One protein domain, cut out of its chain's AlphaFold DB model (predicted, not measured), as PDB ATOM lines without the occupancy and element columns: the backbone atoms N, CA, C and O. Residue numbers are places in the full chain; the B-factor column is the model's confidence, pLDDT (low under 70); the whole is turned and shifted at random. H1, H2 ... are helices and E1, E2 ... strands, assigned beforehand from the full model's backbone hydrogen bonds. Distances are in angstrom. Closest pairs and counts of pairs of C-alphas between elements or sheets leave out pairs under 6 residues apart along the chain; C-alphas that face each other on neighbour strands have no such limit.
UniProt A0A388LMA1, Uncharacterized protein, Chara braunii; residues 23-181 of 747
ATOM      1  N   TYR A  23       7.628  10.582 -48.156       93.62
ATOM      2  CA  TYR A  23       8.164   9.484 -47.364       93.62
ATOM      3  C   TYR A  23       8.714   9.918 -45.999       93.62
ATOM      4  O   TYR A  23       9.135   9.055 -45.227       93.62
ATOM      5  N   TRP A  24       8.709  11.213 -45.660       95.19
ATOM      6  CA  TRP A  24       9.186  11.691 -44.355       95.19
ATOM      7  C   TRP A  24       8.369  11.154 -43.173       95.19
ATOM      8  O   TRP A  24       8.936  10.915 -42.108       95.19
ATOM      9  N   GLU A  25       7.074  10.884 -43.363       95.06
ATOM     10  CA  GLU A  25       6.222  10.252 -42.340       95.06
ATOM     11  C   GLU A  25       6.661   8.812 -42.014       95.06
ATOM     12  O   GLU A  25       6.475   8.337 -40.896       95.06
ATOM     13  N   ASP A  26       7.299   8.144 -42.978       95.31
ATOM     14  CA  ASP A  26       7.799   6.772 -42.889       95.31
ATOM     15  C   ASP A  26       9.338   6.728 -42.695       95.31
ATOM     16  O   ASP A  26       9.952   5.687 -42.963       95.31
ATOM     17  N   GLU A  27       9.996   7.820 -42.250       96.75
ATOM     18  CA  GLU A  27      11.474   7.909 -42.179       96.75
ATOM     19  C   GLU A  27      12.085   6.709 -41.438       96.75
ATOM     20  O   GLU A  27      12.983   6.049 -41.970       96.75
ATOM     21  N   ASP A  28      11.595   6.379 -40.242       96.88
ATOM     22  CA  ASP A  28      12.156   5.296 -39.425       96.88
ATOM     23  C   ASP A  28      12.030   3.928 -40.109       96.88
ATOM     24  O   ASP A  28      13.007   3.172 -40.175       96.88
ATOM     25  N   ARG A  29      10.867   3.646 -40.709       96.56
ATOM     26  CA  ARG A  29      10.627   2.414 -41.473       96.56
ATOM     27  C   ARG A  29      11.576   2.318 -42.664       96.56
ATOM     28  O   ARG A  29      12.179   1.272 -42.890       96.56
ATOM     29  N   ILE A  30      11.759   3.399 -43.421       96.44
ATOM     30  CA  ILE A  30      12.671   3.413 -44.575       96.44
ATOM     31  C   ILE A  30      14.112   3.203 -44.122       96.44
ATOM     32  O   ILE A  30      14.853   2.455 -44.759       96.44
ATOM     33  N   ARG A  31      14.525   3.817 -43.012       96.56
ATOM     34  CA  ARG A  31      15.874   3.644 -42.453       96.56
ATOM     35  C   ARG A  31      16.124   2.207 -41.994       96.56
ATOM     36  O   ARG A  31      17.247   1.724 -42.156       96.56
ATOM     37  N   GLU A  32      15.108   1.525 -41.471       95.12
ATOM     38  CA  GLU A  32      15.156   0.095 -41.154       95.12
ATOM     39  C   GLU A  32      15.270  -0.761 -42.426       95.12
ATOM     40  O   GLU A  32      16.147  -1.623 -42.507       95.12
ATOM     41  N   LEU A  33      14.485  -0.465 -43.470       95.19
ATOM     42  CA  LEU A  33      14.610  -1.122 -44.780       95.19
ATOM     43  C   LEU A  33      16.011  -0.924 -45.391       95.19
ATOM     44  O   LEU A  33      16.584  -1.863 -45.946       95.19
ATOM     45  N   MET A  34      16.601   0.270 -45.259       94.94
ATOM     46  CA  MET A  34      17.972   0.549 -45.715       94.94
ATOM     47  C   MET A  34      19.017  -0.245 -44.926       94.94
ATOM     48  O   MET A  34      19.992  -0.717 -45.521       94.94
ATOM     49  N   ALA A  35      18.808  -0.428 -43.618       93.62
ATOM     50  CA  ALA A  35      19.654  -1.276 -42.787       93.62
ATOM     51  C   ALA A  35      19.538  -2.749 -43.197       93.62
ATOM     52  O   ALA A  35      20.557  -3.375 -43.459       93.62
ATOM     53  N   MET A  36      18.330  -3.285 -43.391       92.19
ATOM     54  CA  MET A  36      18.145  -4.660 -43.885       92.19
ATOM     55  C   MET A  36      18.765  -4.876 -45.275       92.19
ATOM     56  O   MET A  36      19.409  -5.895 -45.528       92.19
ATOM     57  N   CYS A  37      18.648  -3.902 -46.178       92.94
ATOM     58  CA  CYS A  37      19.275  -3.972 -47.496       92.94
ATOM     59  C   CYS A  37      20.807  -3.970 -47.402       92.94
ATOM     60  O   CYS A  37      21.483  -4.827 -47.981       92.94
ATOM     61  N   SER A  38      21.362  -3.032 -46.636       90.94
ATOM     62  CA  SER A  38      22.809  -2.830 -46.554       90.94
ATOM     63  C   SER A  38      23.504  -3.870 -45.687       90.94
ATOM     64  O   SER A  38      24.592  -4.309 -46.042       90.94
ATOM     65  N   ASP A  39      22.896  -4.300 -44.589       89.06
ATOM     66  CA  ASP A  39      23.496  -5.249 -43.655       89.06
ATOM     67  C   ASP A  39      23.201  -6.682 -44.102       89.06
ATOM     68  O   ASP A  39      24.125  -7.485 -44.280       89.06
ATOM     69  N   ASP A  40      21.939  -6.972 -44.427       87.94
ATOM     70  CA  ASP A  40      21.446  -8.343 -44.603       87.94
ATOM     71  C   ASP A  40      21.301  -8.740 -46.076       87.94
ATOM     72  O   ASP A  40      21.160  -9.919 -46.395       87.94
ATOM     73  N   GLY A  41      21.405  -7.776 -46.999       89.75
ATOM     74  CA  GLY A  41      21.182  -8.022 -48.425       89.75
ATOM     75  C   GLY A  41      19.720  -8.320 -48.760       89.75
ATOM     76  O   GLY A  41      19.454  -8.918 -49.802       89.75
ATOM     77  N   ILE A  42      18.788  -7.938 -47.880       92.38
ATOM     78  CA  ILE A  42      17.348  -8.101 -48.083       92.38
ATOM     79  C   ILE A  42      16.829  -6.864 -48.814       92.38
ATOM     80  O   ILE A  42      16.824  -5.764 -48.267       92.38
ATOM     81  N   TYR A  43      16.399  -7.037 -50.061       93.00
ATOM     82  CA  TYR A  43      15.880  -5.937 -50.871       93.00
ATOM     83  C   TYR A  43      14.397  -5.688 -50.550       93.00
ATOM     84  O   TYR A  43      13.606  -6.628 -50.658       93.00
ATOM     85  N   PRO A  44      14.000  -4.458 -50.176       92.06
ATOM     86  CA  PRO A  44      12.599  -4.132 -49.929       92.06
ATOM     87  C   PRO A  44      11.781  -4.236 -51.222       92.06
ATOM     88  O   PRO A  44      12.218  -3.781 -52.279       92.06
ATOM     89  N   THR A  45      10.595  -4.841 -51.143       92.75
ATOM     90  CA  THR A  45       9.686  -5.042 -52.291       92.75
ATOM     91  C   THR A  45       8.552  -4.020 -52.349       92.75
ATOM     92  O   THR A  45       7.800  -3.985 -53.314       92.75
ATOM     93  N   ASP A  46       8.401  -3.223 -51.298       89.81
ATOM     94  CA  ASP A  46       7.299  -2.300 -51.028       89.81
ATOM     95  C   ASP A  46       7.692  -0.819 -51.178       89.81
ATOM     96  O   ASP A  46       6.896   0.068 -50.862       89.81
ATOM     97  N   LEU A  47       8.906  -0.546 -51.666       92.25
ATOM     98  CA  LEU A  47       9.354   0.799 -52.016       92.25
ATOM     99  C   LEU A  47       9.071   1.081 -53.489       92.25
ATOM    100  O   LEU A  47       9.553   0.368 -54.369       92.25
ATOM    101  N   ASP A  48       8.327   2.152 -53.743       89.81
ATOM    102  CA  ASP A  48       8.157   2.689 -55.085       89.81
ATOM    103  C   ASP A  48       9.429   3.470 -55.471       89.81
ATOM    104  O   ASP A  48       9.779   4.444 -54.796       89.81
ATOM    105  N   PRO A  49      10.167   3.051 -56.517       85.62
ATOM    106  CA  PRO A  49      11.374   3.741 -56.950       85.62
ATOM    107  C   PRO A  49      11.090   5.082 -57.644       85.62
ATOM    108  O   PRO A  49      12.056   5.747 -58.012       85.62
ATOM    109  N   GLY A  50       9.826   5.478 -57.834       90.94
ATOM    110  CA  GLY A  50       9.425   6.736 -58.465       90.94
ATOM    111  C   GLY A  50       9.079   6.588 -59.948       90.94
ATOM    112  O   GLY A  50       8.711   5.515 -60.427       90.94
ATOM    113  N   GLU A  51       9.191   7.678 -60.709       92.19
ATOM    114  CA  GLU A  51       8.754   7.705 -62.108       92.19
ATOM    115  C   GLU A  51       9.725   6.938 -63.016       92.19
ATOM    116  O   GLU A  51      10.923   7.230 -63.068       92.19
ATOM    117  N   MET A  52       9.209   5.981 -63.788       94.06
ATOM    118  CA  MET A  52       9.972   5.252 -64.802       94.06
ATOM    119  C   MET A  52       9.633   5.769 -66.204       94.06
ATOM    120  O   MET A  52       8.485   5.706 -66.642       94.06
ATOM    121  N   VAL A  53      10.651   6.198 -66.947       95.19
ATOM    122  CA  VAL A  53      10.552   6.561 -68.367       95.19
ATOM    123  C   VAL A  53      11.286   5.511 -69.191       95.19
ATOM    124  O   VAL A  53      12.481   5.288 -68.995       95.19
ATOM    125  N   VAL A  54      10.582   4.860 -70.116       96.00
ATOM    126  CA  VAL A  54      11.158   3.836 -71.000       96.00
ATOM    127  C   VAL A  54      11.372   4.418 -72.394       96.00
ATOM    128  O   VAL A  54      10.424   4.807 -73.072       96.00
ATOM    129  N   GLU A  55      12.625   4.442 -72.835       95.62
ATOM    130  CA  GLU A  55      13.060   4.863 -74.166       95.62
ATOM    131  C   GLU A  55      13.681   3.655 -74.889       95.62
ATOM    132  O   GLU A  55      14.870   3.352 -74.780       95.62
ATOM    133  N   GLY A  56      12.856   2.908 -75.627       94.69
ATOM    134  CA  GLY A  56      13.303   1.715 -76.350       94.69
ATOM    135  C   GLY A  56      13.738   0.584 -75.411       94.69
ATOM    136  O   GLY A  56      12.895  -0.064 -74.797       94.69
ATOM    137  N   ARG A  57      15.050   0.306 -75.344       95.00
ATOM    138  CA  ARG A  57      15.644  -0.694 -74.428       95.00
ATOM    139  C   ARG A  57      16.237  -0.075 -73.160       95.00
ATOM    140  O   ARG A  57      16.792  -0.800 -72.339       95.00
ATOM    141  N   GLU A  58      16.146   1.241 -73.013       94.19
ATOM    142  CA  GLU A  58      16.625   1.959 -71.839       94.19
ATOM    143  C   GLU A  58      15.439   2.329 -70.951       94.19
ATOM    144  O   GLU A  58      14.422   2.824 -71.429       94.19
ATOM    145  N   ALA A  59      15.572   2.099 -69.647       94.88
ATOM    146  CA  ALA A  59      14.651   2.619 -68.646       94.88
ATOM    147  C   ALA A  59      15.413   3.605 -67.759       94.88
ATOM    148  O   ALA A  59      16.507   3.303 -67.277       94.88
ATOM    149  N   ARG A  60      14.843   4.792 -67.556       94.00
ATOM    150  CA  ARG A  60      15.346   5.811 -66.634       94.00
ATOM    151  C   ARG A  60      14.367   5.929 -65.479       94.00
ATOM    152  O   ARG A  60      13.177   6.105 -65.705       94.00
ATOM    153  N   PHE A  61      14.883   5.846 -64.263       93.25
ATOM    154  CA  PHE A  61      14.101   6.044 -63.049       93.25
ATOM    155  C   PHE A  61      14.429   7.416 -62.476       93.25
ATOM    156  O   PHE A  61      15.603   7.740 -62.266       93.25
ATOM    157  N   ARG A  62      13.398   8.212 -62.223       92.12
ATOM    158  CA  ARG A  62      13.481   9.415 -61.410       92.12
ATOM    159  C   ARG A  62      13.004   9.042 -60.015       92.12
ATOM    160  O   ARG A  62      11.812   8.850 -59.801       92.12
ATOM    161  N   LEU A  63      13.956   8.919 -59.090       91.38
ATOM    162  CA  LEU A  63      13.625   8.637 -57.700       91.38
ATOM    163  C   LEU A  63      12.779   9.751 -57.097       91.38
ATOM    164  O   LEU A  63      12.992  10.927 -57.393       91.38
ATOM    165  N   ASN A  64      11.872   9.340 -56.216       93.50
ATOM    166  CA  ASN A  64      11.173  10.237 -55.316       93.50
ATOM    167  C   ASN A  64      12.184  11.024 -54.465       93.50
ATOM    168  O   ASN A  64      13.146  10.455 -53.937       93.50
ATOM    169  N   THR A  65      11.956  12.328 -54.341       94.00
ATOM    170  CA  THR A  65      12.876  13.276 -53.704       94.00
ATOM    171  C   THR A  65      13.029  12.982 -52.211       94.00
ATOM    172  O   THR A  65      14.150  12.841 -51.728       94.00
ATOM    173  N   SER A  66      11.916  12.793 -51.492       95.56
ATOM    174  CA  SER A  66      11.930  12.496 -50.050       95.56
ATOM    175  C   SER A  66      12.607  11.152 -49.743       95.56
ATOM    176  O   SER A  66      13.402  11.049 -48.806       95.56
ATOM    177  N   LEU A  67      12.392  10.133 -50.585       94.75
ATOM    178  CA  LEU A  67      13.059   8.834 -50.454       94.75
ATOM    179  C   LEU A  67      14.577   8.935 -50.702       94.75
ATOM    180  O   LEU A  67      15.366   8.312 -49.983       94.75
ATOM    181  N   ASP A  68      15.001   9.707 -51.712       94.44
ATOM    182  CA  ASP A  68      16.421   9.946 -51.997       94.44
ATOM    183  C   ASP A  68      17.105  10.699 -50.848       94.44
ATOM    184  O   ASP A  68      18.183  10.286 -50.411       94.44
ATOM    185  N   ASP A  69      16.447  11.719 -50.295       96.00
ATOM    186  CA  ASP A  69      16.951  12.508 -49.169       96.00
ATOM    187  C   ASP A  69      17.131  11.658 -47.903       96.00
ATOM    188  O   ASP A  69      18.198  11.702 -47.277       96.00
ATOM    189  N   ILE A  70      16.148  10.818 -47.552       96.94
ATOM    190  CA  ILE A  70      16.245   9.886 -46.413       96.94
ATOM    191  C   ILE A  70      17.400   8.900 -46.623       96.94
ATOM    192  O   ILE A  70      18.211   8.685 -45.716       96.94
ATOM    193  N   LYS A  71      17.535   8.336 -47.831       96.00
ATOM    194  CA  LYS A  71      18.644   7.436 -48.183       96.00
ATOM    195  C   LYS A  71      19.997   8.138 -48.061       96.00
ATOM    196  O   LYS A  71      20.928   7.574 -47.486       96.00
ATOM    197  N   VAL A  72      20.135   9.356 -48.585       96.62
ATOM    198  CA  VAL A  72      21.377  10.142 -48.505       96.62
ATOM    199  C   VAL A  72      21.714  10.478 -47.052       96.62
ATOM    200  O   VAL A  72      22.867  10.311 -46.651       96.62
ATOM    201  N   LYS A  73      20.727  10.895 -46.249       97.25
ATOM    202  CA  LYS A  73      20.882  11.159 -44.809       97.25
ATOM    203  C   LYS A  73      21.373   9.907 -44.076       97.25
ATOM    204  O   LYS A  73      22.384   9.962 -43.379       97.25
ATOM    205  N   TRP A  74      20.740   8.759 -44.319       97.44
ATOM    206  CA  TRP A  74      21.144   7.471 -43.750       97.44
ATOM    207  C   TRP A  74      22.572   7.069 -44.155       97.44
ATOM    208  O   TRP A  74      23.363   6.657 -43.303       97.44
ATOM    209  N   LEU A  75      22.934   7.234 -45.435       97.25
ATOM    210  CA  LEU A  75      24.272   6.914 -45.941       97.25
ATOM    211  C   LEU A  75      25.349   7.811 -45.333       97.25
ATOM    212  O   LEU A  75      26.397   7.297 -44.955       97.25
ATOM    213  N   LYS A  76      25.107   9.119 -45.199       96.94
ATOM    214  CA  LYS A  76      26.060  10.054 -44.576       96.94
ATOM    215  C   LYS A  76      26.357   9.710 -43.122       96.94
ATOM    216  O   LYS A  76      27.489   9.869 -42.680       96.94
ATOM    217  N   GLU A  77      25.356   9.229 -42.390       97.31
ATOM    218  CA  GLU A  77      25.524   8.839 -40.991       97.31
ATOM    219  C   GLU A  77      26.376   7.572 -40.829       97.31
ATOM    220  O   GLU A  77      27.063   7.423 -39.822       97.31
ATOM    221  N   ARG A  78      26.361   6.654 -41.801       97.06
ATOM    222  CA  ARG A  78      26.999   5.332 -41.668       97.06
ATOM    223  C   ARG A  78      28.184   5.088 -42.594       97.06
ATOM    224  O   ARG A  78      28.923   4.131 -42.382       97.06
ATOM    225  N   THR A  79      28.382   5.911 -43.616       97.75
ATOM    226  CA  THR A  79      29.391   5.660 -44.647       97.75
ATOM    227  C   THR A  79      30.621   6.532 -44.449       97.75
ATOM    228  O   THR A  79      30.541   7.757 -44.357       97.75
ATOM    229  N   VAL A  80      31.785   5.892 -44.456       98.00
ATOM    230  CA  VAL A  80      33.101   6.524 -44.386       98.00
ATOM    231  C   VAL A  80      33.801   6.357 -45.728       98.00
ATOM    232  O   VAL A  80      33.883   5.257 -46.273       98.00
ATOM    233  N   THR A  81      34.341   7.449 -46.259       97.75
ATOM    234  CA  THR A  81      35.276   7.397 -47.387       97.75
ATOM    235  C   THR A  81      36.682   7.176 -46.843       97.75
ATOM    236  O   THR A  81      37.225   8.029 -46.139       97.75
ATOM    237  N   VAL A  82      37.278   6.037 -47.178       98.00
ATOM    238  CA  VAL A  82      38.628   5.641 -46.769       98.00
ATOM    239  C   VAL A  82      39.593   5.909 -47.920       98.00
ATOM    240  O   VAL A  82      39.441   5.354 -49.009       98.00
ATOM    241  N   ILE A  83      40.587   6.767 -47.694       97.38
ATOM    242  CA  ILE A  83      41.561   7.183 -48.711       97.38
ATOM    243  C   ILE A  83      42.940   6.636 -48.348       97.38
ATOM    244  O   ILE A  83      43.546   7.055 -47.366       97.38
ATOM    245  N   PHE A  84      43.464   5.750 -49.185       96.88
ATOM    246  CA  PHE A  84      44.805   5.190 -49.086       96.88
ATOM    247  C   PHE A  84      45.791   6.076 -49.861       96.88
ATOM    248  O   PHE A  84      45.727   6.163 -51.092       96.88
ATOM    249  N   LYS A  85      46.697   6.746 -49.146       95.00
ATOM    250  CA  LYS A  85      47.722   7.640 -49.705       95.00
ATOM    251  C   LYS A  85      49.072   6.934 -49.845       95.00
ATOM    252  O   LYS A  85      49.317   5.915 -49.209       95.00
ATOM    253  N   GLU A  86      49.946   7.497 -50.680       93.38
ATOM    254  CA  GLU A  86      51.354   7.078 -50.801       93.38
ATOM    255  C   GLU A  86      51.485   5.564 -51.065       93.38
ATOM    256  O   GLU A  86      50.798   5.047 -51.952       93.38
ATOM    257  N   ALA A  87      52.317   4.839 -50.309       91.94
ATOM    258  CA  ALA A  87      52.490   3.392 -50.438       91.94
ATOM    259  C   ALA A  87      51.179   2.607 -50.222       91.94
ATOM    260  O   ALA A  87      50.967   1.558 -50.836       91.94
ATOM    261  N   ALA A  88      50.237   3.144 -49.432       92.19
ATOM    262  CA  ALA A  88      48.969   2.481 -49.125       92.19
ATOM    263  C   ALA A  88      48.046   2.340 -50.342       92.19
ATOM    264  O   ALA A  88      47.252   1.397 -50.418       92.19
ATOM    265  N   ARG A  89      48.169   3.222 -51.345       94.88
ATOM    266  CA  ARG A  89      47.363   3.138 -52.578       94.88
ATOM    267  C   ARG A  89      47.619   1.839 -53.346       94.88
ATOM    268  O   ARG A  89      46.742   1.350 -54.055       94.88
ATOM    269  N   PHE A  90      48.801   1.256 -53.181       92.44
ATOM    270  CA  PHE A  90      49.215   0.039 -53.873       92.44
ATOM    271  C   PHE A  90      48.934  -1.237 -53.086       92.44
ATOM    272  O   PHE A  90      49.226  -2.325 -53.575       92.44
ATOM    273  N   LEU A  91      48.328  -1.129 -51.899       90.81
ATOM    274  CA  LEU A  91      47.965  -2.307 -51.125       90.81
ATOM    275  C   LEU A  91      46.956  -3.180 -51.891       90.81
ATOM    276  O   LEU A  91      46.025  -2.640 -52.514       90.81
ATOM    277  N   PRO A  92      47.101  -4.515 -51.829       93.25
ATOM    278  CA  PRO A  92      46.110  -5.449 -52.344       93.25
ATOM    279  C   PRO A  92      44.711  -5.188 -51.771       93.25
ATOM    280  O   PRO A  92      44.551  -4.700 -50.651       93.25
ATOM    281  N   LYS A  93      43.671  -5.525 -52.543       94.38
ATOM    282  CA  LYS A  93      42.268  -5.287 -52.161       94.38
ATOM    283  C   LYS A  93      41.895  -5.947 -50.826       94.38
ATOM    284  O   LYS A  93      41.210  -5.321 -50.027       94.38
ATOM    285  N   ASN A  94      42.339  -7.178 -50.594       90.56
ATOM    286  CA  ASN A  94      42.122  -7.907 -49.343       90.56
ATOM    287  C   ASN A  94      42.797  -7.215 -48.153       90.56
ATOM    288  O   ASN A  94      42.170  -7.068 -47.117       90.56
ATOM    289  N   VAL A  95      44.019  -6.699 -48.322       90.88
ATOM    290  CA  VAL A  95      44.713  -5.954 -47.258       90.88
ATOM    291  C   VAL A  95      43.986  -4.648 -46.932       90.88
ATOM    292  O   VAL A  95      43.873  -4.274 -45.769       90.88
ATOM    293  N   LYS A  96      43.448  -3.956 -47.944       94.06
ATOM    294  CA  LYS A  96      42.620  -2.758 -47.731       94.06
ATOM    295  C   LYS A  96      41.335  -3.068 -46.967       94.06
ATOM    296  O   LYS A  96      40.979  -2.299 -46.079       94.06
ATOM    297  N   ASP A  97      40.658  -4.167 -47.303       93.69
ATOM    298  CA  ASP A  97      39.485  -4.641 -46.558       93.69
ATOM    299  C   ASP A  97      39.866  -4.953 -45.106       93.69
ATOM    300  O   ASP A  97      39.310  -4.342 -44.197       93.69
ATOM    301  N   ASP A  98      40.887  -5.790 -44.892       89.06
ATOM    302  CA  ASP A  98      41.389  -6.177 -43.567       89.06
ATOM    303  C   ASP A  98      41.777  -4.967 -42.705       89.06
ATOM    304  O   ASP A  98      41.493  -4.951 -41.510       89.06
ATOM    305  N   LEU A  99      42.381  -3.929 -43.294       91.81
ATOM    306  CA  LEU A  99      42.705  -2.690 -42.583       91.81
ATOM    307  C   LEU A  99      41.446  -1.969 -42.105       91.81
ATOM    308  O   LEU A  99      41.366  -1.603 -40.938       91.81
ATOM    309  N   VAL A 100      40.441  -1.795 -42.966       94.69
ATOM    310  CA  VAL A 100      39.167  -1.187 -42.547       94.69
ATOM    311  C   VAL A 100      38.499  -2.035 -41.460       94.69
ATOM    312  O   VAL A 100      38.007  -1.487 -40.473       94.69
ATOM    313  N   ARG A 101      38.558  -3.370 -41.584       92.31
ATOM    314  CA  ARG A 101      38.064  -4.298 -40.552       92.31
ATOM    315  C   ARG A 101      38.807  -4.170 -39.240       92.31
ATOM    316  O   ARG A 101      38.182  -4.268 -38.194       92.31
ATOM    317  N   ALA A 102      40.111  -3.935 -39.277       86.88
ATOM    318  CA  ALA A 102      40.906  -3.750 -38.079       86.88
ATOM    319  C   ALA A 102      40.472  -2.513 -37.282       86.88
ATOM    320  O   ALA A 102      40.382  -2.584 -36.059       86.88
ATOM    321  N   PHE A 103      40.153  -1.404 -37.958       90.31
ATOM    322  CA  PHE A 103      39.630  -0.205 -37.291       90.31
ATOM    323  C   PHE A 103      38.225  -0.423 -36.721       90.31
ATOM    324  O   PHE A 103      37.945   0.017 -35.609       90.31
ATOM    325  N   GLU A 104      37.362  -1.134 -37.453       90.56
ATOM    326  CA  GLU A 104      36.047  -1.556 -36.955       90.56
ATOM    327  C   GLU A 104      36.193  -2.434 -35.697       90.56
ATOM    328  O   GLU A 104      35.593  -2.146 -34.663       90.56
ATOM    329  N   ASP A 105      37.041  -3.465 -35.758       84.25
ATOM    330  CA  ASP A 105      37.281  -4.395 -34.654       84.25
ATOM    331  C   ASP A 105      37.896  -3.685 -33.435       84.25
ATOM    332  O   ASP A 105      37.497  -3.981 -32.309       84.25
ATOM    333  N   GLY A 106      38.827  -2.746 -33.637       80.69
ATOM    334  CA  GLY A 106      39.452  -1.972 -32.560       80.69
ATOM    335  C   GLY A 106      38.445  -1.135 -31.770       80.69
ATOM    336  O   GLY A 106      38.485  -1.125 -30.541       80.69
ATOM    337  N   TRP A 107      37.485  -0.510 -32.456       82.94
ATOM    338  CA  TRP A 107      36.418   0.241 -31.793       82.94
ATOM    339  C   TRP A 107      35.449  -0.659 -31.013       82.94
ATOM    340  O   TRP A 107      35.032  -0.306 -29.909       82.94
ATOM    341  N   VAL A 108      35.116  -1.837 -31.558       78.06
ATOM    342  CA  VAL A 108      34.251  -2.816 -30.874       78.06
ATOM    343  C   VAL A 108      34.918  -3.352 -29.605       78.06
ATOM    344  O   VAL A 108      34.243  -3.537 -28.600       78.06
ATOM    345  N   ILE A 109      36.236  -3.579 -29.624       70.81
ATOM    346  CA  ILE A 109      36.975  -4.068 -28.446       70.81
ATOM    347  C   ILE A 109      36.975  -3.029 -27.316       70.81
ATOM    348  O   ILE A 109      36.855  -3.402 -26.155       70.81
ATOM    349  N   GLY A 110      37.065  -1.738 -27.643       68.06
ATOM    350  CA  GLY A 110      37.009  -0.664 -26.647       68.06
ATOM    351  C   GLY A 110      35.635  -0.470 -25.990       68.06
ATOM    352  O   GLY A 110      35.541   0.260 -25.009       68.06
ATOM    353  N   ASN A 111      34.577  -1.105 -26.511       69.81
ATOM    354  CA  ASN A 111      33.201  -0.933 -26.050       69.81
ATOM    355  C   ASN A 111      32.549  -2.292 -25.749       69.81
ATOM    356  O   ASN A 111      31.821  -2.850 -26.574       69.81
ATOM    357  N   GLU A 112      32.776  -2.812 -24.539       62.28
ATOM    358  CA  GLU A 112      32.296  -4.134 -24.097       62.28
ATOM    359  C   GLU A 112      30.772  -4.317 -24.245       62.28
ATOM    360  O   GLU A 112      30.310  -5.412 -24.568       62.28
ATOM    361  N   ASN A 113      29.997  -3.231 -24.136       60.50
ATOM    362  CA  ASN A 113      28.530  -3.226 -24.233       60.50
ATOM    363  C   ASN A 113      27.972  -3.521 -25.643       60.50
ATOM    364  O   ASN A 113      26.760  -3.637 -25.804       60.50
ATOM    365  N   LEU A 114      28.817  -3.613 -26.677       60.31
ATOM    366  CA  LEU A 114      28.388  -3.795 -28.075       60.31
ATOM    367  C   LEU A 114      28.661  -5.200 -28.630       60.31
ATOM    368  O   LEU A 114      28.445  -5.456 -29.819       60.31
ATOM    369  N   THR A 115      29.108  -6.124 -27.778       54.62
ATOM    370  CA  THR A 115      29.516  -7.483 -28.160       54.62
ATOM    371  C   THR A 115      28.401  -8.326 -28.796       54.62
ATOM    372  O   THR A 115      28.707  -9.259 -29.539       54.62
ATOM    373  N   GLU A 116      27.122  -7.981 -28.606       55.12
ATOM    374  CA  GLU A 116      25.997  -8.779 -29.121       55.12
ATOM    375  C   GLU A 116      25.672  -8.551 -30.612       55.12
ATOM    376  O   GLU A 116      25.052  -9.404 -31.250       55.12
ATOM    377  N   ASN A 117      26.173  -7.482 -31.244       53.44
ATOM    378  CA  ASN A 117      25.915  -7.210 -32.663       53.44
ATOM    379  C   ASN A 117      27.017  -7.760 -33.586       53.44
ATOM    380  O   ASN A 117      27.729  -7.026 -34.260       53.44
ATOM    381  N   SER A 118      27.102  -9.087 -33.678       58.81
ATOM    382  CA  SER A 118      28.128  -9.869 -34.405       58.81
ATOM    383  C   SER A 118      28.303  -9.631 -35.924       58.81
ATOM    384  O   SER A 118      29.133 -10.302 -36.546       58.81
ATOM    385  N   ARG A 119      27.562  -8.712 -36.561       75.19
ATOM    386  CA  ARG A 119      27.676  -8.469 -38.015       75.19
ATOM    387  C   ARG A 119      28.554  -7.254 -38.291       75.19
ATOM    388  O   ARG A 119      28.414  -6.229 -37.636       75.19
ATOM    389  N   ARG A 120      29.439  -7.399 -39.273       88.50
ATOM    390  CA  ARG A 120      30.405  -6.377 -39.687       88.50
ATOM    391  C   ARG A 120      29.817  -5.484 -40.780       88.50
ATOM    392  O   ARG A 120      28.952  -5.942 -41.524       88.50
ATOM    393  N   GLY A 121      30.333  -4.265 -40.930       92.69
ATOM    394  CA  GLY A 121      29.963  -3.350 -42.017       92.69
ATOM    395  C   GLY A 121      30.312  -3.888 -43.414       92.69
ATOM    396  O   GLY A 121      30.786  -5.017 -43.569       92.69
ATOM    397  N   ARG A 122      30.148  -3.089 -44.469       94.62
ATOM    398  CA  ARG A 122      30.519  -3.469 -45.847       94.62
ATOM    399  C   ARG A 122      31.578  -2.541 -46.414       94.62
ATOM    400  O   ARG A 122      31.436  -1.327 -46.355       94.62
ATOM    401  N   VAL A 123      32.622  -3.116 -47.006       96.06
ATOM    402  CA  VAL A 123      33.691  -2.365 -47.676       96.06
ATOM    403  C   VAL A 123      33.557  -2.545 -49.184       96.06
ATOM    404  O   VAL A 123      33.495  -3.665 -49.693       96.06
ATOM    405  N   LYS A 124      33.557  -1.433 -49.914       95.62
ATOM    406  CA  LYS A 124      33.577  -1.397 -51.374       95.62
ATOM    407  C   LYS A 124      34.791  -0.606 -51.843       95.62
ATOM    408  O   LYS A 124      34.906   0.582 -51.574       95.62
ATOM    409  N   ILE A 125      35.700  -1.259 -52.563       95.06
ATOM    410  CA  ILE A 125      36.849  -0.580 -53.174       95.06
ATOM    411  C   ILE A 125      36.376   0.138 -54.441       95.06
ATOM    412  O   ILE A 125      35.992  -0.521 -55.404       95.06
ATOM    413  N   GLU A 126      36.413   1.470 -54.432       93.06
ATOM    414  CA  GLU A 126      35.994   2.316 -55.561       93.06
ATOM    415  C   GLU A 126      37.151   2.577 -56.543       93.06
ATOM    416  O   GLU A 126      36.938   2.896 -57.710       93.06
ATOM    417  N   GLY A 127      38.401   2.425 -56.090       92.44
ATOM    418  CA  GLY A 127      39.589   2.571 -56.928       92.44
ATOM    419  C   GLY A 127      40.884   2.206 -56.199       92.44
ATOM    420  O   GLY A 127      40.848   1.772 -55.047       92.44
ATOM    421  N   PRO A 128      42.058   2.401 -56.832       91.25
ATOM    422  CA  PRO A 128      43.340   2.050 -56.223       91.25
ATOM    423  C   PRO A 128      43.569   2.732 -54.870       91.25
ATOM    424  O   PRO A 128      44.042   2.096 -53.942       91.25
ATOM    425  N   GLY A 129      43.194   4.001 -54.717       94.75
ATOM    426  CA  GLY A 129      43.413   4.755 -53.480       94.75
ATOM    427  C   GLY A 129      42.168   4.997 -52.632       94.75
ATOM    428  O   GLY A 129      42.265   5.755 -51.679       94.75
ATOM    429  N   VAL A 130      40.997   4.451 -52.978       96.38
ATOM    430  CA  VAL A 130      39.728   4.858 -52.346       96.38
ATOM    431  C   VAL A 130      38.813   3.663 -52.107       96.38
ATOM    432  O   VAL A 130      38.612   2.835 -52.999       96.38
ATOM    433  N   ALA A 131      38.219   3.611 -50.919       97.44
ATOM    434  CA  ALA A 131      37.153   2.689 -50.561       97.44
ATOM    435  C   ALA A 131      36.001   3.417 -49.858       97.44
ATOM    436  O   ALA A 131      36.213   4.397 -49.150       97.44
ATOM    437  N   SER A 132      34.792   2.904 -50.035       97.12
ATOM    438  CA  SER A 132      33.601   3.278 -49.276       97.12
ATOM    439  C   SER A 132      33.349   2.198 -48.230       97.12
ATOM    440  O   SER A 132      33.250   1.019 -48.575       97.12
ATOM    441  N   TYR A 133      33.250   2.580 -46.963       97.62
ATOM    442  CA  TYR A 133      32.932   1.677 -45.862       97.62
ATOM    443  C   TYR A 133      31.586   2.053 -45.253       97.62
ATOM    444  O   TYR A 133      31.459   3.129 -44.683       97.62
ATOM    445  N   VAL A 134      30.589   1.180 -45.383       97.00
ATOM    446  CA  VAL A 134      29.267   1.338 -44.768       97.00
ATOM    447  C   VAL A 134      29.291   0.609 -43.431       97.00
ATOM    448  O   VAL A 134      29.288  -0.623 -43.390       97.00
ATOM    449  N   ALA A 135      29.373   1.362 -42.342       95.50
ATOM    450  CA  ALA A 135      29.367   0.821 -40.996       95.50
ATOM    451  C   ALA A 135      27.960   0.368 -40.597       95.50
ATOM    452  O   ALA A 135      26.971   1.033 -40.897       95.50
ATOM    453  N   LYS A 136      27.885  -0.735 -39.850       91.25
ATOM    454  CA  LYS A 136      26.615  -1.217 -39.294       91.25
ATOM    455  C   LYS A 136      26.058  -0.243 -38.244       91.25
ATOM    456  O   LYS A 136      24.886   0.132 -38.258       91.25
ATOM    457  N   ALA A 137      26.937   0.201 -37.347       91.00
ATOM    458  CA  ALA A 137      26.644   1.175 -36.305       91.00
ATOM    459  C   ALA A 137      27.135   2.571 -36.717       91.00
ATOM    460  O   ALA A 137      28.248   2.721 -37.231       91.00
ATOM    461  N   ARG A 138      26.317   3.598 -36.468       93.75
ATOM    462  CA  ARG A 138      26.649   5.000 -36.779       93.75
ATOM    463  C   ARG A 138      27.871   5.470 -35.989       93.75
ATOM    464  O   ARG A 138      28.678   6.251 -36.477       93.75
ATOM    465  N   GLU A 139      28.027   4.949 -34.783       92.50
ATOM    466  CA  GLU A 139      29.089   5.276 -33.843       92.50
ATOM    467  C   GLU A 139      30.463   4.830 -34.366       92.50
ATOM    468  O   GLU A 139      31.440   5.555 -34.196       92.50
ATOM    469  N   VAL A 140      30.536   3.704 -35.091       92.88
ATOM    470  CA  VAL A 140      31.770   3.249 -35.759       92.88
ATOM    471  C   VAL A 140      32.177   4.228 -36.861       92.88
ATOM    472  O   VAL A 140      33.351   4.581 -36.975       92.88
ATOM    473  N   ALA A 141      31.219   4.677 -37.679       96.25
ATOM    474  CA  ALA A 141      31.491   5.649 -38.736       96.25
ATOM    475  C   ALA A 141      31.950   6.991 -38.147       96.25
ATOM    476  O   ALA A 141      32.963   7.539 -38.583       96.25
ATOM    477  N   ALA A 142      31.255   7.473 -37.113       95.56
ATOM    478  CA  ALA A 142      31.621   8.683 -36.386       95.56
ATOM    479  C   ALA A 142      33.025   8.578 -35.770       95.56
ATOM    480  O   ALA A 142      33.814   9.511 -35.905       95.56
ATOM    481  N   PHE A 143      33.368   7.434 -35.170       94.31
ATOM    482  CA  PHE A 143      34.703   7.165 -34.636       94.31
ATOM    483  C   PHE A 143      35.785   7.234 -35.716       94.31
ATOM    484  O   PHE A 143      36.763   7.958 -35.549       94.31
ATOM    485  N   MET A 144      35.608   6.537 -36.843       96.56
ATOM    486  CA  MET A 144      36.597   6.571 -37.925       96.56
ATOM    487  C   MET A 144      36.767   7.988 -38.483       96.56
ATOM    488  O   MET A 144      37.888   8.431 -38.717       96.56
ATOM    489  N   ILE A 145      35.668   8.726 -38.668       97.12
ATOM    490  CA  ILE A 145      35.706  10.122 -39.125       97.12
ATOM    491  C   ILE A 145      36.439  11.015 -38.113       97.12
ATOM    492  O   ILE A 145      37.232  11.858 -38.531       97.12
ATOM    493  N   ALA A 146      36.207  10.822 -36.811       95.44
ATOM    494  CA  ALA A 146      36.877  11.562 -35.744       95.44
ATOM    495  C   ALA A 146      38.379  11.242 -35.660       95.44
ATOM    496  O   ALA A 146      39.178  12.149 -35.437       95.44
ATOM    497  N   GLU A 147      38.771   9.988 -35.906       95.06
ATOM    498  CA  GLU A 147      40.181   9.590 -36.010       95.06
ATOM    499  C   GLU A 147      40.874  10.348 -37.157       95.06
ATOM    500  O   GLU A 147      42.019  10.785 -37.032       95.06
ATOM    501  N   GLY A 148      40.159  10.560 -38.270       96.50
ATOM    502  CA  GLY A 148      40.525  11.445 -39.379       96.50
ATOM    503  C   GLY A 148      41.659  10.922 -40.265       96.50
ATOM    504  O   GLY A 148      41.540  10.931 -41.494       96.50
ATOM    505  N   HIS A 149      42.758  10.451 -39.676       96.44
ATOM    506  CA  HIS A 149      43.823   9.740 -40.370       96.44
ATOM    507  C   HIS A 149      44.666   8.875 -39.437       96.44
ATOM    508  O   HIS A 149      44.723   9.089 -38.233       96.44
ATOM    509  N   VAL A 150      45.377   7.934 -40.044       94.88
ATOM    510  CA  VAL A 150      46.305   7.034 -39.371       94.88
ATOM    511  C   VAL A 150      47.519   6.794 -40.259       94.88
ATOM    512  O   VAL A 150      47.411   6.692 -41.486       94.88
ATOM    513  N   GLU A 151      48.681   6.717 -39.622       95.50
ATOM    514  CA  GLU A 151      49.952   6.383 -40.253       95.50
ATOM    515  C   GLU A 151      50.471   5.087 -39.638       95.50
ATOM    516  O   GLU A 151      50.542   4.946 -38.419       95.50
ATOM    517  N   ILE A 152      50.776   4.114 -40.491       88.75
ATOM    518  CA  ILE A 152      51.188   2.774 -40.082       88.75
ATOM    519  C   ILE A 152      52.573   2.532 -40.667       88.75
ATOM    520  O   ILE A 152      52.719   2.461 -41.884       88.75
ATOM    521  N   THR A 153      53.595   2.402 -39.828       87.81
ATOM    522  CA  THR A 153      54.962   2.119 -40.282       87.81
ATOM    523  C   THR A 153      55.225   0.614 -40.280       87.81
ATOM    524  O   THR A 153      55.236  -0.003 -39.214       87.81
ATOM    525  N   LEU A 154      55.460   0.014 -41.449       76.00
ATOM    526  CA  LEU A 154      55.756  -1.417 -41.602       76.00
ATOM    527  C   LEU A 154      56.975  -1.600 -42.505       76.00
ATOM    528  O   LEU A 154      56.982  -1.155 -43.647       76.00
ATOM    529  N   GLY A 155      58.011  -2.275 -42.002       78.94
ATOM    530  CA  GLY A 155      59.201  -2.582 -42.804       78.94
ATOM    531  C   GLY A 155      59.972  -1.353 -43.301       78.94
ATOM    532  O   GLY A 155      60.627  -1.439 -44.332       78.94
ATOM    533  N   GLY A 156      59.885  -0.221 -42.593       84.81
ATOM    534  CA  GLY A 156      60.509   1.048 -42.988       84.81
ATOM    535  C   GLY A 156      59.655   1.923 -43.913       84.81
ATOM    536  O   GLY A 156      60.007   3.077 -44.122       84.81
ATOM    537  N   GLU A 157      58.524   1.415 -44.405       88.81
ATOM    538  CA  GLU A 157      57.561   2.173 -45.209       88.81
ATOM    539  C   GLU A 157      56.424   2.711 -44.334       88.81
ATOM    540  O   GLU A 157      55.935   2.014 -43.439       88.81
ATOM    541  N   THR A 158      55.971   3.936 -44.613       91.12
ATOM    542  CA  THR A 158      54.824   4.555 -43.934       91.12
ATOM    543  C   THR A 158      53.584   4.465 -44.817       91.12
ATOM    544  O   THR A 158      53.551   4.948 -45.948       91.12
ATOM    545  N   TYR A 159      52.529   3.851 -44.294       92.81
ATOM    546  CA  TYR A 159      51.239   3.704 -44.952       92.81
ATOM    547  C   TYR A 159      50.250   4.696 -44.352       92.81
ATOM    548  O   TYR A 159      49.866   4.573 -43.190       92.81
ATOM    549  N   ARG A 160      49.813   5.669 -45.155       96.19
ATOM    550  CA  ARG A 160      48.896   6.721 -44.716       96.19
ATOM    551  C   ARG A 160      47.469   6.454 -45.184       96.19
ATOM    552  O   ARG A 160      47.217   6.287 -46.378       96.19
ATOM    553  N   ILE A 161      46.527   6.462 -44.247       97.44
ATOM    554  CA  ILE A 161      45.100   6.241 -44.503       97.44
ATOM    555  C   ILE A 161      44.324   7.425 -43.930       97.44
ATOM    556  O   ILE A 161      44.587   7.852 -42.810       97.44
ATOM    557  N   LEU A 162      43.384   7.978 -44.695       97.56
ATOM    558  CA  LEU A 162      42.484   9.036 -44.240       97.56
ATOM    559  C   LEU A 162      41.052   8.520 -44.162       97.56
ATOM    560  O   LEU A 162      40.603   7.805 -45.056       97.56
ATOM    561  N   PHE A 163      40.320   8.987 -43.162       97.94
ATOM    562  CA  PHE A 163      38.895   8.765 -43.001       97.94
ATOM    563  C   PHE A 163      38.169  10.092 -43.211       97.94
ATOM    564  O   PHE A 163      38.479  11.102 -42.579       97.94
ATOM    565  N   LYS A 164      37.231  10.118 -44.155       97.31
ATOM    566  CA  LYS A 164      36.445  11.307 -44.489       97.31
ATOM    567  C   LYS A 164      34.953  10.978 -44.472       97.31
ATOM    568  O   LYS A 164      34.592   9.854 -44.830       97.31
ATOM    569  N   PRO A 165      34.084  11.938 -44.111       97.88
ATOM    570  CA  PRO A 165      32.646  11.779 -44.291       97.88
ATOM    571  C   PRO A 165      32.323  11.420 -45.741       97.88
ATOM    572  O   PRO A 165      32.925  11.967 -46.670       97.88
ATOM    573  N   TRP A 166      31.392  10.490 -45.946       97.12
ATOM    574  CA  TRP A 166      30.863  10.238 -47.279       97.12
ATOM    575  C   TRP A 166      30.034  11.430 -47.762       97.12
ATOM    576  O   TRP A 166      29.303  12.054 -46.995       97.12
ATOM    577  N   MET A 167      30.160  11.743 -49.048       94.38
ATOM    578  CA  MET A 167      29.460  12.846 -49.698       94.38
ATOM    579  C   MET A 167      28.854  12.357 -51.005       94.38
ATOM    580  O   MET A 167      29.415  11.496 -51.692       94.38
ATOM    581  N   THR A 168      27.726  12.945 -51.388       94.44
ATOM    582  CA  THR A 168      27.134  12.691 -52.698       94.44
ATOM    583  C   THR A 168      28.028  13.241 -53.811       94.44
ATOM    584  O   THR A 168      28.879  14.116 -53.622       94.44
ATOM    585  N   ARG A 169      27.807  12.771 -55.043       86.31
ATOM    586  CA  ARG A 169      28.543  13.277 -56.210       86.31
ATOM    587  C   ARG A 169      28.293  14.769 -56.460       86.31
ATOM    588  O   ARG A 169      29.183  15.446 -56.971       86.31
ATOM    589  N   ALA A 170      27.096  15.270 -56.157       90.19
ATOM    590  CA  ALA A 170      26.776  16.687 -56.292       90.19
ATOM    591  C   ALA A 170      27.583  17.517 -55.290       90.19
ATOM    592  O   ALA A 170      28.351  18.375 -55.718       90.19
ATOM    593  N   GLU A 171      27.531  17.141 -54.013       91.44
ATOM    594  CA  GLU A 171      28.286  17.792 -52.940       91.44
ATOM    595  C   GLU A 171      29.783  17.783 -53.203       91.44
ATOM    596  O   GLU A 171      30.444  18.795 -53.028       91.44
ATOM    597  N   PHE A 172      30.330  16.679 -53.706       86.94
ATOM    598  CA  PHE A 172      31.745  16.624 -54.049       86.94
ATOM    599  C   PHE A 172      32.111  17.564 -55.212       86.94
ATOM    600  O   PHE A 172      33.189  18.159 -55.220       86.94
ATOM    601  N   ARG A 173      31.216  17.748 -56.196       86.12
ATOM    602  CA  ARG A 173      31.399  18.768 -57.245       86.12
ATOM    603  C   ARG A 173      31.305  20.182 -56.682       86.12
ATOM    604  O   ARG A 173      31.974  21.061 -57.212       86.12
ATOM    605  N   ASP A 174      30.450  20.417 -55.693       90.62
ATOM    606  CA  ASP A 174      30.328  21.716 -55.025       90.62
ATOM    607  C   ASP A 174      31.550  22.012 -54.159       90.62
ATOM    608  O   ASP A 174      32.134  23.084 -54.297       90.62
ATOM    609  N   LEU A 175      31.999  21.042 -53.359       87.31
ATOM    610  CA  LEU A 175      33.206  21.131 -52.543       87.31
ATOM    611  C   LEU A 175      34.416  21.448 -53.414       87.31
ATOM    612  O   LEU A 175      35.148  22.383 -53.127       87.31
ATOM    613  N   ARG A 176      34.574  20.758 -54.545       83.69
ATOM    614  CA  ARG A 176      35.637  21.078 -55.501       83.69
ATOM    615  C   ARG A 176      35.500  22.447 -56.124       83.69
ATOM    616  O   ARG A 176      36.492  23.133 -56.265       83.69
ATOM    617  N   ARG A 177      34.287  22.877 -56.473       88.56
ATOM    618  CA  ARG A 177      34.070  24.251 -56.945       88.56
ATOM    619  C   ARG A 177      34.440  25.273 -55.873       88.56
ATOM    620  O   ARG A 177      34.880  26.361 -56.224       88.56
ATOM    621  N   GLN A 178      34.254  24.961 -54.593       89.06
ATOM    622  CA  GLN A 178      34.689  25.811 -53.484       89.06
ATOM    623  C   GLN A 178      36.211  25.765 -53.303       89.06
ATOM    624  O   GLN A 178      36.816  26.823 -53.170       89.06
ATOM    625  N   GLU A 179      36.837  24.588 -53.381       87.62
ATOM    626  CA  GLU A 179      38.296  24.415 -53.342       87.62
ATOM    627  C   GLU A 179      38.984  25.097 -54.532       87.62
ATOM    628  O   GLU A 179      39.963  25.806 -54.352       87.62
ATOM    629  N   ASP A 180      38.455  24.972 -55.747       84.81
ATOM    630  CA  ASP A 180      38.960  25.656 -56.944       84.81
ATOM    631  C   ASP A 180      38.778  27.176 -56.838       84.81
ATOM    632  O   ASP A 180      39.549  27.942 -57.409       84.81
ATOM    633  N   LYS A 181      37.763  27.644 -56.096       87.31
ATOM    634  CA  LYS A 181      37.600  29.071 -55.787       87.31
ATOM    635  C   LYS A 181      38.614  29.532 -54.744       87.31
ATOM    636  O   LYS A 181      39.177  30.612 -54.933       87.31
TER     637      LYS A 181
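AT A GLANCE: This is residues 23 to 181 of the 747 residues of an uncharacterized protein of Chara braunii (UniProt A0A388LMA1). A strongly twisted sheet of five strands with H4 and H5 over one face makes the main body; beside it H1 and H2 meet near their first residues as a V, with a small hairpin, E1 and E2, at the far end. H6 sticks out with residues 169 to 174 and 176 to 181. The printed part has 159 residues, with six named helices and seven named strands in the order H1 E1 E2 H2 E3 H3 H4 E4 E5 H5 E6 E7 H6, a mixed class. The large sheet runs E4 E5 E3 E7 E6, antiparallel throughout. The whole is only just compact, close to loose, with a radius of gyration of the C-alphas of 18.1 A and spans of 56 by 44 by 32 A.

HOW THE PARTS SIT: H1, residues 24 to 40, touches H2, residues 65 to 78, the same way at a steep tilt of 50 degrees; their closest C-alphas, Trp 24 and Ser 66, are 6.4 A apart. E1, residues 51 to 55, and E2, residues 58 to 62, form a hairpin, with N 53 and O 60 at 2.8 A. H2 only grazes the large sheet, with residues 72 to 78. In that sheet E3, residues 79 to 86, pairs with E5, residues 130 to 134 (N 82 and O 131, 2.8 A), and with E7, residues 157 to 165 (N 83 and O 162, 2.8 A). The edge strands are E4, residues 122 to 127, beside E5 (N 124 and O 132, 2.8 A), and E6, residues 149 to 154, beside E7 (N 152 and O 159, 2.9 A). H3, residues 87 to 90, stands at the sheet's level. H4, residues 93 to 109, and H5, residues 138 to 147, are on the same face, two layers with the sheet, at heights of 9.5 A and 8.3 A. E3, H3, H4 and E4 form a split strand-helix-strand unit, two strands running the same way with E5 between them, and its crossover is right-handed. H6, residues 169 to 181, is not on the sheet. Every O i to N i+4 pair is within hydrogen-bond range in H2, H4, H5 and H6, and 11 of 13 in H1; H3 is too short for one.

IN THESE COORDINATES: H1 begins at C-alpha 24 (9.186, 11.691, -44.355) and is 23.5 A long, H2 20.2 A, E3 22.9 A, H4 24.3 A and E7 26.7 A. H6 ends at C-alpha 181 (37.600, 29.071, -55.787).

THE WHOLE: The C-alphas farthest apart, Gly 56 and Gly 156, are 57.8 A apart. The printed part has no cut. The link from H4 to E4 is long, and pLDDT is under 70 at residues 110 to 118.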